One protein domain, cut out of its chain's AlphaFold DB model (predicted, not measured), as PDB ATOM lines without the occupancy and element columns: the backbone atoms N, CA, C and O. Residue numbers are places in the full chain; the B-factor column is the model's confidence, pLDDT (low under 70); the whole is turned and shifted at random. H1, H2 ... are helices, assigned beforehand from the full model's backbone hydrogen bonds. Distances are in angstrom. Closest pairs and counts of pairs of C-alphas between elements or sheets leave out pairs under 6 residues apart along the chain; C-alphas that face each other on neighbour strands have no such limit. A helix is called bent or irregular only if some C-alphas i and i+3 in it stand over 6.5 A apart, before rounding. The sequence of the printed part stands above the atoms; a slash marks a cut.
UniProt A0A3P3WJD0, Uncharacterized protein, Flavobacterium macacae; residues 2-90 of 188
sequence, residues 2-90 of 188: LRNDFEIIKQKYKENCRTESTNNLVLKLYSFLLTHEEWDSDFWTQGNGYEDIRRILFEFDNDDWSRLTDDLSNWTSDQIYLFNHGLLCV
ATOM      1  N   LEU A   2     230.174 292.812 245.154       73.25
ATOM      2  CA  LEU A   2     230.371 293.412 246.475       73.25
ATOM      3  C   LEU A   2     230.293 292.323 247.551       73.25
ATOM      4  O   LEU A   2     229.549 291.358 247.416       73.25
ATOM      5  N   ARG A   3     231.023 292.499 248.657       69.75
ATOM      6  CA  ARG A   3     231.031 291.550 249.785       69.75
ATOM      7  C   ARG A   3     229.626 291.242 250.324       69.75
ATOM      8  O   ARG A   3     229.352 290.113 250.703       69.75
ATOM      9  N   ASN A   4     228.728 292.227 250.296       75.00
ATOM     10  CA  ASN A   4     227.336 292.055 250.717       75.00
ATOM     11  C   ASN A   4     226.544 291.116 249.790       75.00
ATOM     12  O   ASN A   4     225.664 290.407 250.269       75.00
ATOM     13  N   ASP A   5     226.872 291.078 248.495       82.88
ATOM     14  CA  ASP A   5     226.231 290.176 247.535       82.88
ATOM     15  C   ASP A   5     226.649 288.724 247.809       82.88
ATOM     16  O   ASP A   5     225.832 287.807 247.733       82.88
ATOM     17  N   PHE A   6     227.913 288.519 248.203       88.31
ATOM     18  CA  PHE A   6     228.429 287.195 248.549       88.31
ATOM     19  C   PHE A   6     227.758 286.606 249.794       88.31
ATOM     20  O   PHE A   6     227.423 285.427 249.807       88.31
ATOM     21  N   GLU A   7     227.508 287.411 250.830       87.56
ATOM     22  CA  GLU A   7     226.856 286.921 252.053       87.56
ATOM     23  C   GLU A   7     225.448 286.360 251.785       87.56
ATOM     24  O   GLU A   7     225.040 285.379 252.407       87.56
ATOM     25  N   ILE A   8     224.720 286.925 250.816       89.06
ATOM     26  CA  ILE A   8     223.408 286.410 250.391       89.06
ATOM     27  C   ILE A   8     223.561 285.032 249.735       89.06
ATOM     28  O   ILE A   8     222.817 284.102 250.055       89.06
ATOM     29  N   ILE A   9     224.545 284.883 248.845       88.38
ATOM     30  CA  ILE A   9     224.858 283.612 248.176       88.38
ATOM     31  C   ILE A   9     225.276 282.566 249.214       88.38
ATOM     32  O   ILE A   9     224.714 281.473 249.249       88.38
ATOM     33  N   LYS A  10     226.174 282.925 250.133       88.44
ATOM     34  CA  LYS A  10     226.630 282.057 251.223       88.44
ATOM     35  C   LYS A  10     225.477 281.550 252.088       88.44
ATOM     36  O   LYS A  10     225.470 280.386 252.464       88.44
ATOM     37  N   GLN A  11     224.487 282.390 252.391       89.69
ATOM     38  CA  GLN A  11     223.302 281.955 253.136       89.69
ATOM     39  C   GLN A  11     222.427 280.987 252.334       89.69
ATOM     40  O   GLN A  11     221.945 279.998 252.889       89.69
ATOM     41  N   LYS A  12     222.233 281.255 251.037       90.06
ATOM     42  CA  LYS A  12     221.420 280.419 250.143       90.06
ATOM     43  C   LYS A  12     222.033 279.030 249.928       90.06
ATOM     44  O   LYS A  12     221.301 278.048 249.935       90.06
ATOM     45  N   TYR A  13     223.355 278.955 249.795       88.19
ATOM     46  CA  TYR A  13     224.113 277.737 249.486       88.19
ATOM     47  C   TYR A  13     224.992 277.279 250.662       88.19
ATOM     48  O   TYR A  13     226.072 276.723 250.472       88.19
ATOM     49  N   LYS A  14     224.549 277.522 251.903       86.06
ATOM     50  CA  LYS A  14     225.348 277.339 253.133       86.06
ATOM     51  C   LYS A  14     225.986 275.951 253.294       86.06
ATOM     52  O   LYS A  14     226.988 275.828 253.985       86.06
ATOM     53  N   GLU A  15     225.373 274.915 252.721       85.38
ATOM     54  CA  GLU A  15     225.797 273.516 252.875       85.38
ATOM     55  C   GLU A  15     226.940 273.156 251.909       85.38
ATOM     56  O   GLU A  15     227.783 272.316 252.242       85.38
ATOM     57  N   ASN A  16     227.028 273.877 250.786       86.38
ATOM     58  CA  ASN A  16     228.026 273.680 249.734       86.38
ATOM     59  C   ASN A  16     229.073 274.803 249.679       86.38
ATOM     60  O   ASN A  16     230.113 274.629 249.057       86.38
ATOM     61  N   CYS A  17     228.856 275.936 250.354       91.56
ATOM     62  CA  CYS A  17     229.824 277.031 250.409       91.56
ATOM     63  C   CYS A  17     231.044 276.663 251.272       91.56
ATOM     64  O   CYS A  17     230.963 276.647 252.503       91.56
ATOM     65  N   ARG A  18     232.187 276.423 250.626       92.50
ATOM     66  CA  ARG A  18     233.464 276.038 251.240       92.50
ATOM     67  C   ARG A  18     234.597 277.050 251.088       92.50
ATOM     68  O   ARG A  18     235.562 276.934 251.830       92.50
ATOM     69  N   THR A  19     234.490 278.030 250.189       92.62
ATOM     70  CA  THR A  19     235.520 279.078 250.057       92.62
ATOM     71  C   THR A  19     235.786 279.772 251.397       92.62
ATOM     72  O   THR A  19     234.858 280.138 252.131       92.62
ATOM     73  N   GLU A  20     237.062 279.980 251.696       93.38
ATOM     74  CA  GLU A  20     237.535 280.804 252.808       93.38
ATOM     75  C   GLU A  20     238.160 282.117 252.315       93.38
ATOM     76  O   GLU A  20     238.564 282.967 253.115       93.38
ATOM     77  N   SER A  21     238.210 282.318 250.996       94.06
ATOM     78  CA  SER A  21     238.788 283.507 250.393       94.06
ATOM     79  C   SER A  21     238.035 284.777 250.786       94.06
ATOM     80  O   SER A  21     236.808 284.837 250.860       94.06
ATOM     81  N   THR A  22     238.791 285.854 250.985       93.38
ATOM     82  CA  THR A  22     238.249 287.213 251.114       93.38
ATOM     83  C   THR A  22     238.516 288.060 249.872       93.38
ATOM     84  O   THR A  22     238.188 289.246 249.862       93.38
ATOM     85  N   ASN A  23     239.160 287.489 248.851       94.94
ATOM     86  CA  ASN A  23     239.468 288.186 247.610       94.94
ATOM     87  C   ASN A  23     238.194 288.308 246.755       94.94
ATOM     88  O   ASN A  23     237.516 287.320 246.490       94.94
ATOM     89  N   ASN A  24     237.860 289.521 246.310       93.94
ATOM     90  CA  ASN A  24     236.591 289.788 245.622       93.94
ATOM     91  C   ASN A  24     236.450 289.062 244.276       93.94
ATOM     92  O   ASN A  24     235.326 288.741 243.887       93.94
ATOM     93  N   LEU A  25     237.552 288.847 243.554       92.62
ATOM     94  CA  LEU A  25     237.552 288.169 242.262       92.62
ATOM     95  C   LEU A  25     237.468 286.650 242.430       92.62
ATOM     96  O   LEU A  25     236.664 286.013 241.751       92.62
ATOM     97  N   VAL A  26     238.160 286.093 243.428       93.69
ATOM     98  CA  VAL A  26     237.983 284.687 243.837       93.69
ATOM     99  C   VAL A  26     236.552 284.435 244.299       93.69
ATOM    100  O   VAL A  26     235.920 283.488 243.845       93.69
ATOM    101  N   LEU A  27     235.988 285.322 245.123       95.12
ATOM    102  CA  LEU A  27     234.590 285.225 245.531       95.12
ATOM    103  C   LEU A  27     233.647 285.322 244.326       95.12
ATOM    104  O   LEU A  27     232.657 284.601 244.276       95.12
ATOM    105  N   LYS A  28     233.930 286.190 243.343       94.50
ATOM    106  CA  LYS A  28     233.108 286.335 242.123       94.50
ATOM    107  C   LYS A  28     233.084 285.034 241.325       94.50
ATOM    108  O   LYS A  28     232.005 284.605 240.927       94.50
ATOM    109  N   LEU A  29     234.246 284.409 241.145       92.94
ATOM    110  CA  LEU A  29     234.378 283.100 240.513       92.94
ATOM    111  C   LEU A  29     233.633 282.021 241.307       92.94
ATOM    112  O   LEU A  29     232.811 281.299 240.749       92.94
ATOM    113  N   TYR A  30     233.866 281.950 242.618       93.75
ATOM    114  CA  TYR A  30     233.256 280.938 243.473       93.75
ATOM    115  C   TYR A  30     231.731 281.045 243.510       93.75
ATOM    116  O   TYR A  30     231.029 280.049 243.373       93.75
ATOM    117  N   SER A  31     231.198 282.263 243.622       93.12
ATOM    118  CA  SER A  31     229.763 282.533 243.510       93.12
ATOM    119  C   SER A  31     229.177 282.031 242.204       93.12
ATOM    120  O   SER A  31     228.070 281.492 242.206       93.12
ATOM    121  N   PHE A  32     229.886 282.241 241.093       92.19
ATOM    122  CA  PHE A  32     229.437 281.778 239.790       92.19
ATOM    123  C   PHE A  32     229.330 280.252 239.779       92.19
ATOM    124  O   PHE A  32     228.252 279.740 239.491       92.19
ATOM    125  N   LEU A  33     230.381 279.546 240.201       91.31
ATOM    126  CA  LEU A  33     230.383 278.084 240.302       91.31
ATOM    127  C   LEU A  33     229.256 277.576 241.203       91.31
ATOM    128  O   LEU A  33     228.423 276.791 240.767       91.31
ATOM    129  N   LEU A  34     229.157 278.105 242.422       91.25
ATOM    130  CA  LEU A  34     228.179 277.676 243.422       91.25
ATOM    131  C   LEU A  34     226.723 277.906 242.983       91.25
ATOM    132  O   LEU A  34     225.825 277.151 243.340       91.25
ATOM    133  N   THR A  35     226.466 278.955 242.200       90.38
ATOM    134  CA  THR A  35     225.107 279.262 241.719       90.38
ATOM    135  C   THR A  35     224.670 278.337 240.579       90.38
ATOM    136  O   THR A  35     223.466 278.133 240.398       90.38
ATOM    137  N   HIS A  36     225.634 277.768 239.848       88.75
ATOM    138  CA  HIS A  36     225.418 276.928 238.668       88.75
ATOM    139  C   HIS A  36     225.843 275.464 238.888       88.75
ATOM    140  O   HIS A  36     225.837 274.687 237.941       88.75
ATOM    141  N   GLU A  37     226.176 275.077 240.125       83.12
ATOM    142  CA  GLU A  37     226.701 273.747 240.485       83.12
ATOM    143  C   GLU A  37     225.775 272.604 240.032       83.12
ATOM    144  O   GLU A  37     226.235 271.575 239.559       83.12
ATOM    145  N   GLU A  38     224.460 272.835 240.086       81.62
ATOM    146  CA  GLU A  38     223.414 271.860 239.740       81.62
ATOM    147  C   GLU A  38     222.893 271.995 238.294       81.62
ATOM    148  O   GLU A  38     221.842 271.445 237.951       81.62
ATOM    149  N   TRP A  39     223.544 272.804 237.454       83.06
ATOM    150  CA  TRP A  39     223.134 272.977 236.057       83.06
ATOM    151  C   TRP A  39     223.700 271.844 235.200       83.06
ATOM    152  O   TRP A  39     224.749 271.279 235.506       83.06
ATOM    153  N   ASP A  40     222.988 271.490 234.131       78.56
ATOM    154  CA  ASP A  40     223.382 270.375 233.275       78.56
ATOM    155  C   ASP A  40     224.673 270.652 232.484       78.56
ATOM    156  O   ASP A  40     225.158 271.781 232.364       78.56
ATOM    157  N   SER A  41     225.263 269.588 231.935       70.81
ATOM    158  CA  SER A  41     226.512 269.663 231.170       70.81
ATOM    159  C   SER A  41     226.411 270.554 229.930       70.81
ATOM    160  O   SER A  41     227.429 271.076 229.472       70.81
ATOM    161  N   ASP A  42     225.207 270.746 229.385       78.75
ATOM    162  CA  ASP A  42     224.979 271.595 228.215       78.75
ATOM    163  C   ASP A  42     225.243 273.065 228.549       78.75
ATOM    164  O   ASP A  42     225.831 273.773 227.734       78.75
ATOM    165  N   PHE A  43     224.926 273.527 229.764       81.31
ATOM    166  CA  PHE A  43     225.308 274.873 230.201       81.31
ATOM    167  C   PHE A  43     226.829 275.089 230.163       81.31
ATOM    168  O   PHE A  43     227.318 276.103 229.657       81.31
ATOM    169  N   TRP A  44     227.583 274.114 230.665       76.50
ATOM    170  CA  TRP A  44     229.038 274.202 230.780       76.50
ATOM    171  C   TRP A  44     229.762 274.036 229.441       76.50
ATOM    172  O   TRP A  44     230.810 274.648 229.242       76.50
ATOM    173  N   THR A  45     229.193 273.259 228.517       66.56
ATOM    174  CA  THR A  45     229.816 272.922 227.223       66.56
ATOM    175  C   THR A  45     229.305 273.756 226.047       66.56
ATOM    176  O   THR A  45     230.061 274.019 225.117       66.56
ATOM    177  N   GLN A  46     228.039 274.180 226.069       68.00
ATOM    178  CA  GLN A  46     227.366 274.886 224.967       68.00
ATOM    179  C   GLN A  46     226.686 276.192 225.404       68.00
ATOM    180  O   GLN A  46     226.395 277.041 224.566       68.00
ATOM    181  N   GLY A  47     226.413 276.358 226.700       62.84
ATOM    182  CA  GLY A  47     225.677 277.487 227.273       62.84
ATOM    183  C   GLY A  47     226.550 278.612 227.827       62.84
ATOM    184  O   GLY A  47     226.069 279.386 228.651       62.84
ATOM    185  N   ASN A  48     227.804 278.715 227.378       73.50
ATOM    186  CA  ASN A  48     228.769 279.764 227.733       73.50
ATOM    187  C   ASN A  48     229.273 279.757 229.191       73.50
ATOM    188  O   ASN A  48     229.983 280.684 229.584       73.50
ATOM    189  N   GLY A  49     229.002 278.714 229.989       78.62
ATOM    190  CA  GLY A  49     229.528 278.621 231.361       78.62
ATOM    191  C   GLY A  49     231.062 278.703 231.431       78.62
ATOM    192  O   GLY A  49     231.623 279.338 232.326       78.62
ATOM    193  N   TYR A  50     231.752 278.129 230.439       77.56
ATOM    194  CA  TYR A  50     233.206 278.234 230.291       77.56
ATOM    195  C   TYR A  50     233.671 279.652 229.900       77.56
ATOM    196  O   TYR A  50     234.687 280.133 230.408       77.56
ATOM    197  N   GLU A  51     232.921 280.359 229.048       78.38
ATOM    198  CA  GLU A  51     233.228 281.743 228.659       78.38
ATOM    199  C   GLU A  51     233.116 282.688 229.858       78.38
ATOM    200  O   GLU A  51     233.973 283.549 230.058       78.38
ATOM    201  N   ASP A  52     232.091 282.501 230.692       85.12
ATOM    202  CA  ASP A  52     231.886 283.302 231.895       85.12
ATOM    203  C   ASP A  52     233.005 283.105 232.921       85.12
ATOM    204  O   ASP A  52     233.510 284.092 233.466       85.12
ATOM    205  N   ILE A  53     233.456 281.864 233.137       86.31
ATOM    206  CA  ILE A  53     234.631 281.581 233.974       86.31
ATOM    207  C   ILE A  53     235.865 282.285 233.413       86.31
ATOM    208  O   ILE A  53     236.535 283.013 234.145       86.31
ATOM    209  N   ARG A  54     236.147 282.138 232.114       79.31
ATOM    210  CA  ARG A  54     237.304 282.783 231.471       79.31
ATOM    211  C   ARG A  54     237.259 284.297 231.582       79.31
ATOM    212  O   ARG A  54     238.271 284.914 231.895       79.31
ATOM    213  N   ARG A  55     236.085 284.898 231.403       81.25
ATOM    214  CA  ARG A  55     235.892 286.341 231.552       81.25
ATOM    215  C   ARG A  55     236.139 286.814 232.983       81.25
ATOM    216  O   ARG A  55     236.724 287.874 233.171       81.25
ATOM    217  N   ILE A  56     235.717 286.049 233.990       88.00
ATOM    218  CA  ILE A  56     236.035 286.365 235.390       88.00
ATOM    219  C   ILE A  56     237.548 286.281 235.618       88.00
ATOM    220  O   ILE A  56     238.112 287.173 236.242       88.00
ATOM    221  N   LEU A  57     238.198 285.245 235.089       83.44
ATOM    222  CA  LEU A  57     239.640 285.029 235.222       83.44
ATOM    223  C   LEU A  57     240.488 286.044 234.447       83.44
ATOM    224  O   LEU A  57     241.626 286.294 234.835       83.44
ATOM    225  N   PHE A  58     239.954 286.668 233.396       79.31
ATOM    226  CA  PHE A  58     240.632 287.767 232.701       79.31
ATOM    227  C   PHE A  58     240.908 288.955 233.626       79.31
ATOM    228  O   PHE A  58     241.902 289.659 233.469       79.31
ATOM    229  N   GLU A  59     240.038 289.171 234.614       85.56
ATOM    230  CA  GLU A  59     240.190 290.254 235.584       85.56
ATOM    231  C   GLU A  59     241.288 289.961 236.624       85.56
ATOM    232  O   GLU A  59     241.633 290.864 237.382       85.56
ATOM    233  N   PHE A  60     241.832 288.736 236.674       84.75
ATOM    234  CA  PHE A  60     242.774 288.315 237.711       84.75
ATOM    235  C   PHE A  60     244.189 288.825 237.449       84.75
ATOM    236  O   PHE A  60     244.793 288.570 236.401       84.75
ATOM    237  N   ASP A  61     244.775 289.435 238.471       83.50
ATOM    238  CA  ASP A  61     246.205 289.684 238.554       83.50
ATOM    239  C   ASP A  61     246.958 288.549 239.283       83.50
ATOM    240  O   ASP A  61     246.408 287.505 239.635       83.50
ATOM    241  N   ASN A  62     248.270 288.722 239.477       80.12
ATOM    242  CA  ASN A  62     249.098 287.722 240.160       80.12
ATOM    243  C   ASN A  62     248.659 287.441 241.612       80.12
ATOM    244  O   ASN A  62     248.806 286.302 242.057       80.12
ATOM    245  N   ASP A  63     248.177 288.446 242.356       87.25
ATOM    246  CA  ASP A  63     247.667 288.243 243.719       87.25
ATOM    247  C   ASP A  63     246.372 287.436 243.657       87.25
ATOM    248  O   ASP A  63     246.265 286.434 244.358       87.25
ATOM    249  N   ASP A  64     245.445 287.773 242.759       89.50
ATOM    250  CA  ASP A  64     244.187 287.035 242.594       89.50
ATOM    251  C   ASP A  64     244.426 285.551 242.274       89.50
ATOM    252  O   ASP A  64     243.821 284.672 242.894       89.50
ATOM    253  N   TRP A  65     245.363 285.253 241.367       83.94
ATOM    254  CA  TRP A  65     245.772 283.880 241.046       83.94
ATOM    255  C   TRP A  65     246.378 283.141 242.245       83.94
ATOM    256  O   TRP A  65     246.104 281.952 242.443       83.94
ATOM    257  N   SER A  66     247.180 283.833 243.060       83.69
ATOM    258  CA  SER A  66     247.724 283.269 244.298       83.69
ATOM    259  C   SER A  66     246.609 282.967 245.298       83.69
ATOM    260  O   SER A  66     246.570 281.878 245.860       83.69
ATOM    261  N   ARG A  67     245.664 283.896 245.483       90.94
ATOM    262  CA  ARG A  67     244.524 283.732 246.399       90.94
ATOM    263  C   ARG A  67     243.594 282.609 245.970       90.94
ATOM    264  O   ARG A  67     243.094 281.893 246.829       90.94
ATOM    265  N   LEU A  68     243.361 282.455 244.668       89.56
ATOM    266  CA  LEU A  68     242.609 281.327 244.129       89.56
ATOM    267  C   LEU A  68     243.328 280.015 244.429       89.56
ATOM    268  O   LEU A  68     242.719 279.098 244.958       89.56
ATOM    269  N   THR A  69     244.629 279.951 244.138       83.94
ATOM    270  CA  THR A  69     245.447 278.758 244.388       83.94
ATOM    271  C   THR A  69     245.388 278.311 245.847       83.94
ATOM    272  O   THR A  69     245.228 277.120 246.102       83.94
ATOM    273  N   ASP A  70     245.472 279.256 246.785       87.12
ATOM    274  CA  ASP A  70     245.382 278.973 248.219       87.12
ATOM    275  C   ASP A  70     243.985 278.480 248.637       87.12
ATOM    276  O   ASP A  70     243.864 277.679 249.560       87.12
ATOM    277  N   ASP A  71     242.928 278.951 247.972       92.00
ATOM    278  CA  ASP A  71     241.547 278.638 248.342       92.00
ATOM    279  C   ASP A  71     241.007 277.352 247.698       92.00
ATOM    280  O   ASP A  71     240.102 276.731 248.254       92.00
ATOM    281  N   LEU A  72     241.572 276.912 246.566       88.19
ATOM    282  CA  LEU A  72     241.128 275.704 245.857       88.19
ATOM    283  C   LEU A  72     241.157 274.450 246.743       88.19
ATOM    284  O   LEU A  72     240.303 273.586 246.593       88.19
ATOM    285  N   SER A  73     242.071 274.346 247.715       85.25
ATOM    286  CA  SER A  73     242.101 273.197 248.634       85.25
ATOM    287  C   SER A  73     240.877 273.092 249.550       85.25
ATOM    288  O   SER A  73     240.671 272.050 250.169       85.25
ATOM    289  N   ASN A  74     240.092 274.166 249.671       90.06
ATOM    290  CA  ASN A  74     238.868 274.175 250.462       90.06
ATOM    291  C   ASN A  74     237.653 273.701 249.655       90.06
ATOM    292  O   ASN A  74     236.637 273.338 250.243       90.06
ATOM    293  N   TRP A  75     237.718 273.740 248.324       89.50
ATOM    294  CA  TRP A  75     236.566 273.498 247.458       89.50
ATOM    295  C   TRP A  75     236.207 272.009 247.416       89.50
ATOM    296  O   TRP A  75     237.045 271.140 247.658       89.50
ATOM    297  N   THR A  76     234.937 271.706 247.142       87.12
ATOM    298  CA  THR A  76     234.500 270.316 246.934       87.12
ATOM    299  C   THR A  76     235.014 269.786 245.597       87.12
ATOM    300  O   THR A  76     235.313 270.565 244.693       87.12
ATOM    301  N   SER A  77     235.052 268.463 245.442       82.00
ATOM    302  CA  SER A  77     235.420 267.837 244.167       82.00
ATOM    303  C   SER A  77     234.545 268.293 243.003       82.00
ATOM    304  O   SER A  77     235.061 268.604 241.937       82.00
ATOM    305  N   ASP A  78     233.238 268.453 243.217       82.88
ATOM    306  CA  ASP A  78     232.332 268.955 242.177       82.88
ATOM    307  C   ASP A  78     232.674 270.403 241.773       82.88
ATOM    308  O   ASP A  78     232.688 270.750 240.594       82.88
ATOM    309  N   GLN A  79     233.046 271.252 242.736       86.94
ATOM    310  CA  GLN A  79     233.447 272.640 242.475       86.94
ATOM    311  C   GLN A  79     234.771 272.722 241.717       86.94
ATOM    312  O   GLN A  79     234.908 273.543 240.805       86.94
ATOM    313  N   ILE A  80     235.735 271.871 242.072       85.38
ATOM    314  CA  ILE A  80     237.001 271.744 241.350       85.38
ATOM    315  C   ILE A  80     236.758 271.216 239.938       85.38
ATOM    316  O   ILE A  80     237.291 271.781 238.981       85.38
ATOM    317  N   TYR A  81     235.912 270.200 239.787       80.50
ATOM    318  CA  TYR A  81     235.530 269.653 238.494       80.50
ATOM    319  C   TYR A  81     234.939 270.731 237.578       80.50
ATOM    320  O   TYR A  81     235.432 270.924 236.466       80.50
ATOM    321  N   LEU A  82     233.952 271.496 238.051       83.38
ATOM    322  CA  LEU A  82     233.315 272.563 237.270       83.38
ATOM    323  C   LEU A  82     234.280 273.697 236.922       83.38
ATOM    324  O   LEU A  82     234.283 274.189 235.792       83.38
ATOM    325  N   PHE A  83     235.128 274.095 237.871       86.06
ATOM    326  CA  PHE A  83     236.171 275.085 237.630       86.06
ATOM    327  C   PHE A  83     237.141 274.629 236.538       86.06
ATOM    328  O   PHE A  83     237.398 275.371 235.587       86.06
ATOM    329  N   ASN A  84     237.621 273.390 236.634       80.56
ATOM    330  CA  ASN A  84     238.522 272.794 235.655       80.56
ATOM    331  C   ASN A  84     237.866 272.681 234.292       80.56
ATOM    332  O   ASN A  84     238.492 273.011 233.286       80.56
ATOM    333  N   HIS A  85     236.604 272.260 234.263       77.50
ATOM    334  CA  HIS A  85     235.837 272.168 233.038       77.50
ATOM    335  C   HIS A  85     235.724 273.545 232.381       77.50
ATOM    336  O   HIS A  85     236.136 273.698 231.242       77.50
ATOM    337  N   GLY A  86     235.289 274.588 233.089       77.31
ATOM    338  CA  GLY A  86     235.168 275.926 232.497       77.31
ATOM    339  C   GLY A  86     236.495 276.565 232.070       77.31
ATOM    340  O   GLY A  86     236.551 277.341 231.118       77.31
ATOM    341  N   LEU A  87     237.585 276.227 232.749       78.94
ATOM    342  CA  LEU A  87     238.911 276.760 232.465       78.94
ATOM    343  C   LEU A  87     239.565 276.082 231.257       78.94
ATOM    344  O   LEU A  87     240.035 276.748 230.326       78.94
ATOM    345  N   LEU A  88     239.571 274.751 231.274       77.75
ATOM    346  CA  LEU A  88     240.274 273.903 230.318       77.75
ATOM    347  C   LEU A  88     239.386 273.436 229.162       77.75
ATOM    348  O   LEU A  88     239.916 272.847 228.220       77.75
ATOM    349  N   CYS A  89     238.074 273.714 229.188       74.62
ATOM    350  CA  CYS A  89     237.186 273.423 228.062       74.62
ATOM    351  C   CYS A  89     237.738 274.086 226.808       74.62
ATOM    352  O   CYS A  89     238.049 275.279 226.784       74.62
ATOM    353  N   VAL A  90     237.899 273.297 225.758       68.62
ATOM    354  CA  VAL A  90     238.442 273.801 224.513       68.62
ATOM    355  C   VAL A  90     237.307 274.048 223.546       68.62
ATOM    356  O   VAL A  90     236.577 273.125 223.192       68.62
TER     357      VAL A  90
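Overview. This is residues 2 to 90 of the 188 residues of an uncharacterized protein of Flavobacterium macacae (UniProt A0A3P3WJD0). H2 runs through the middle of a compact helical body, with H1 and H4 side by side with it on its two sides. H5 packs on H2 near its first residues, at residues 25 to 26, and H6 crosses H2 and H4, while H1 stays clear of both H5 and H6 and the short H3 sits at the outskirts by H6. The 89 printed residues include six named helices, H1 to H6 in chain order, and no named strand: all helix. The radius of gyration of the C-alphas is 12.2 A, and the spans are 30 by 30 by 23 A.

Along the chain. H2, residues 24 to 36, is 18.4 A long and begins at C-alpha 24 (236.591, 289.788, 245.622). H5, residues 62 to 74, is 19.9 A long and only just irregular: C-alphas 70 and 73 are 6.7 A apart. H1 has residues 3 to 12, H3 41 to 45, H4 49 to 58 and H6 77 to 88, ending at C-alpha 88 (240.274, 273.903, 230.318).

Arrangement. H2 is the hub, touching four helices. H4 runs opposite ways to it at a shallow tilt of 3 degrees, C-alphas 29 and 56 being closest at 6.3 A. H1 runs the same way at a shallow 27 degrees, closest at C-alphas 9 and 31, 6.9 A. Residues 25 to 26 of H2 alone touch H5, at a steep tilt of 44 degrees; C-alphas 26 and 68 are closest at 5.7 A. Residues 83 to 87 of H6 alone touch H4, about perpendicular at 76 degrees, with C-alphas 50 and 86 closest at 3.7 A. H3 and H6 only just touch, with 3 pairs of C-alphas within 8 A, the closest being 44 and 86 at 6.6 A. H1 and H4 are apart. Every O i to N i+4 pair is within hydrogen-bond range in H2, H3, H4 and H6, against 5 of 6 in H1 and 7 of 9 in H5.

Size, cuts and confidence. The farthest C-alphas, of Asn 4 and Val 90, are 33.8 A apart. The printed part has no cut, and the link from H1 to H2 is long. Model pLDDT is under 70 at residues 3, 45 to 47 and 90.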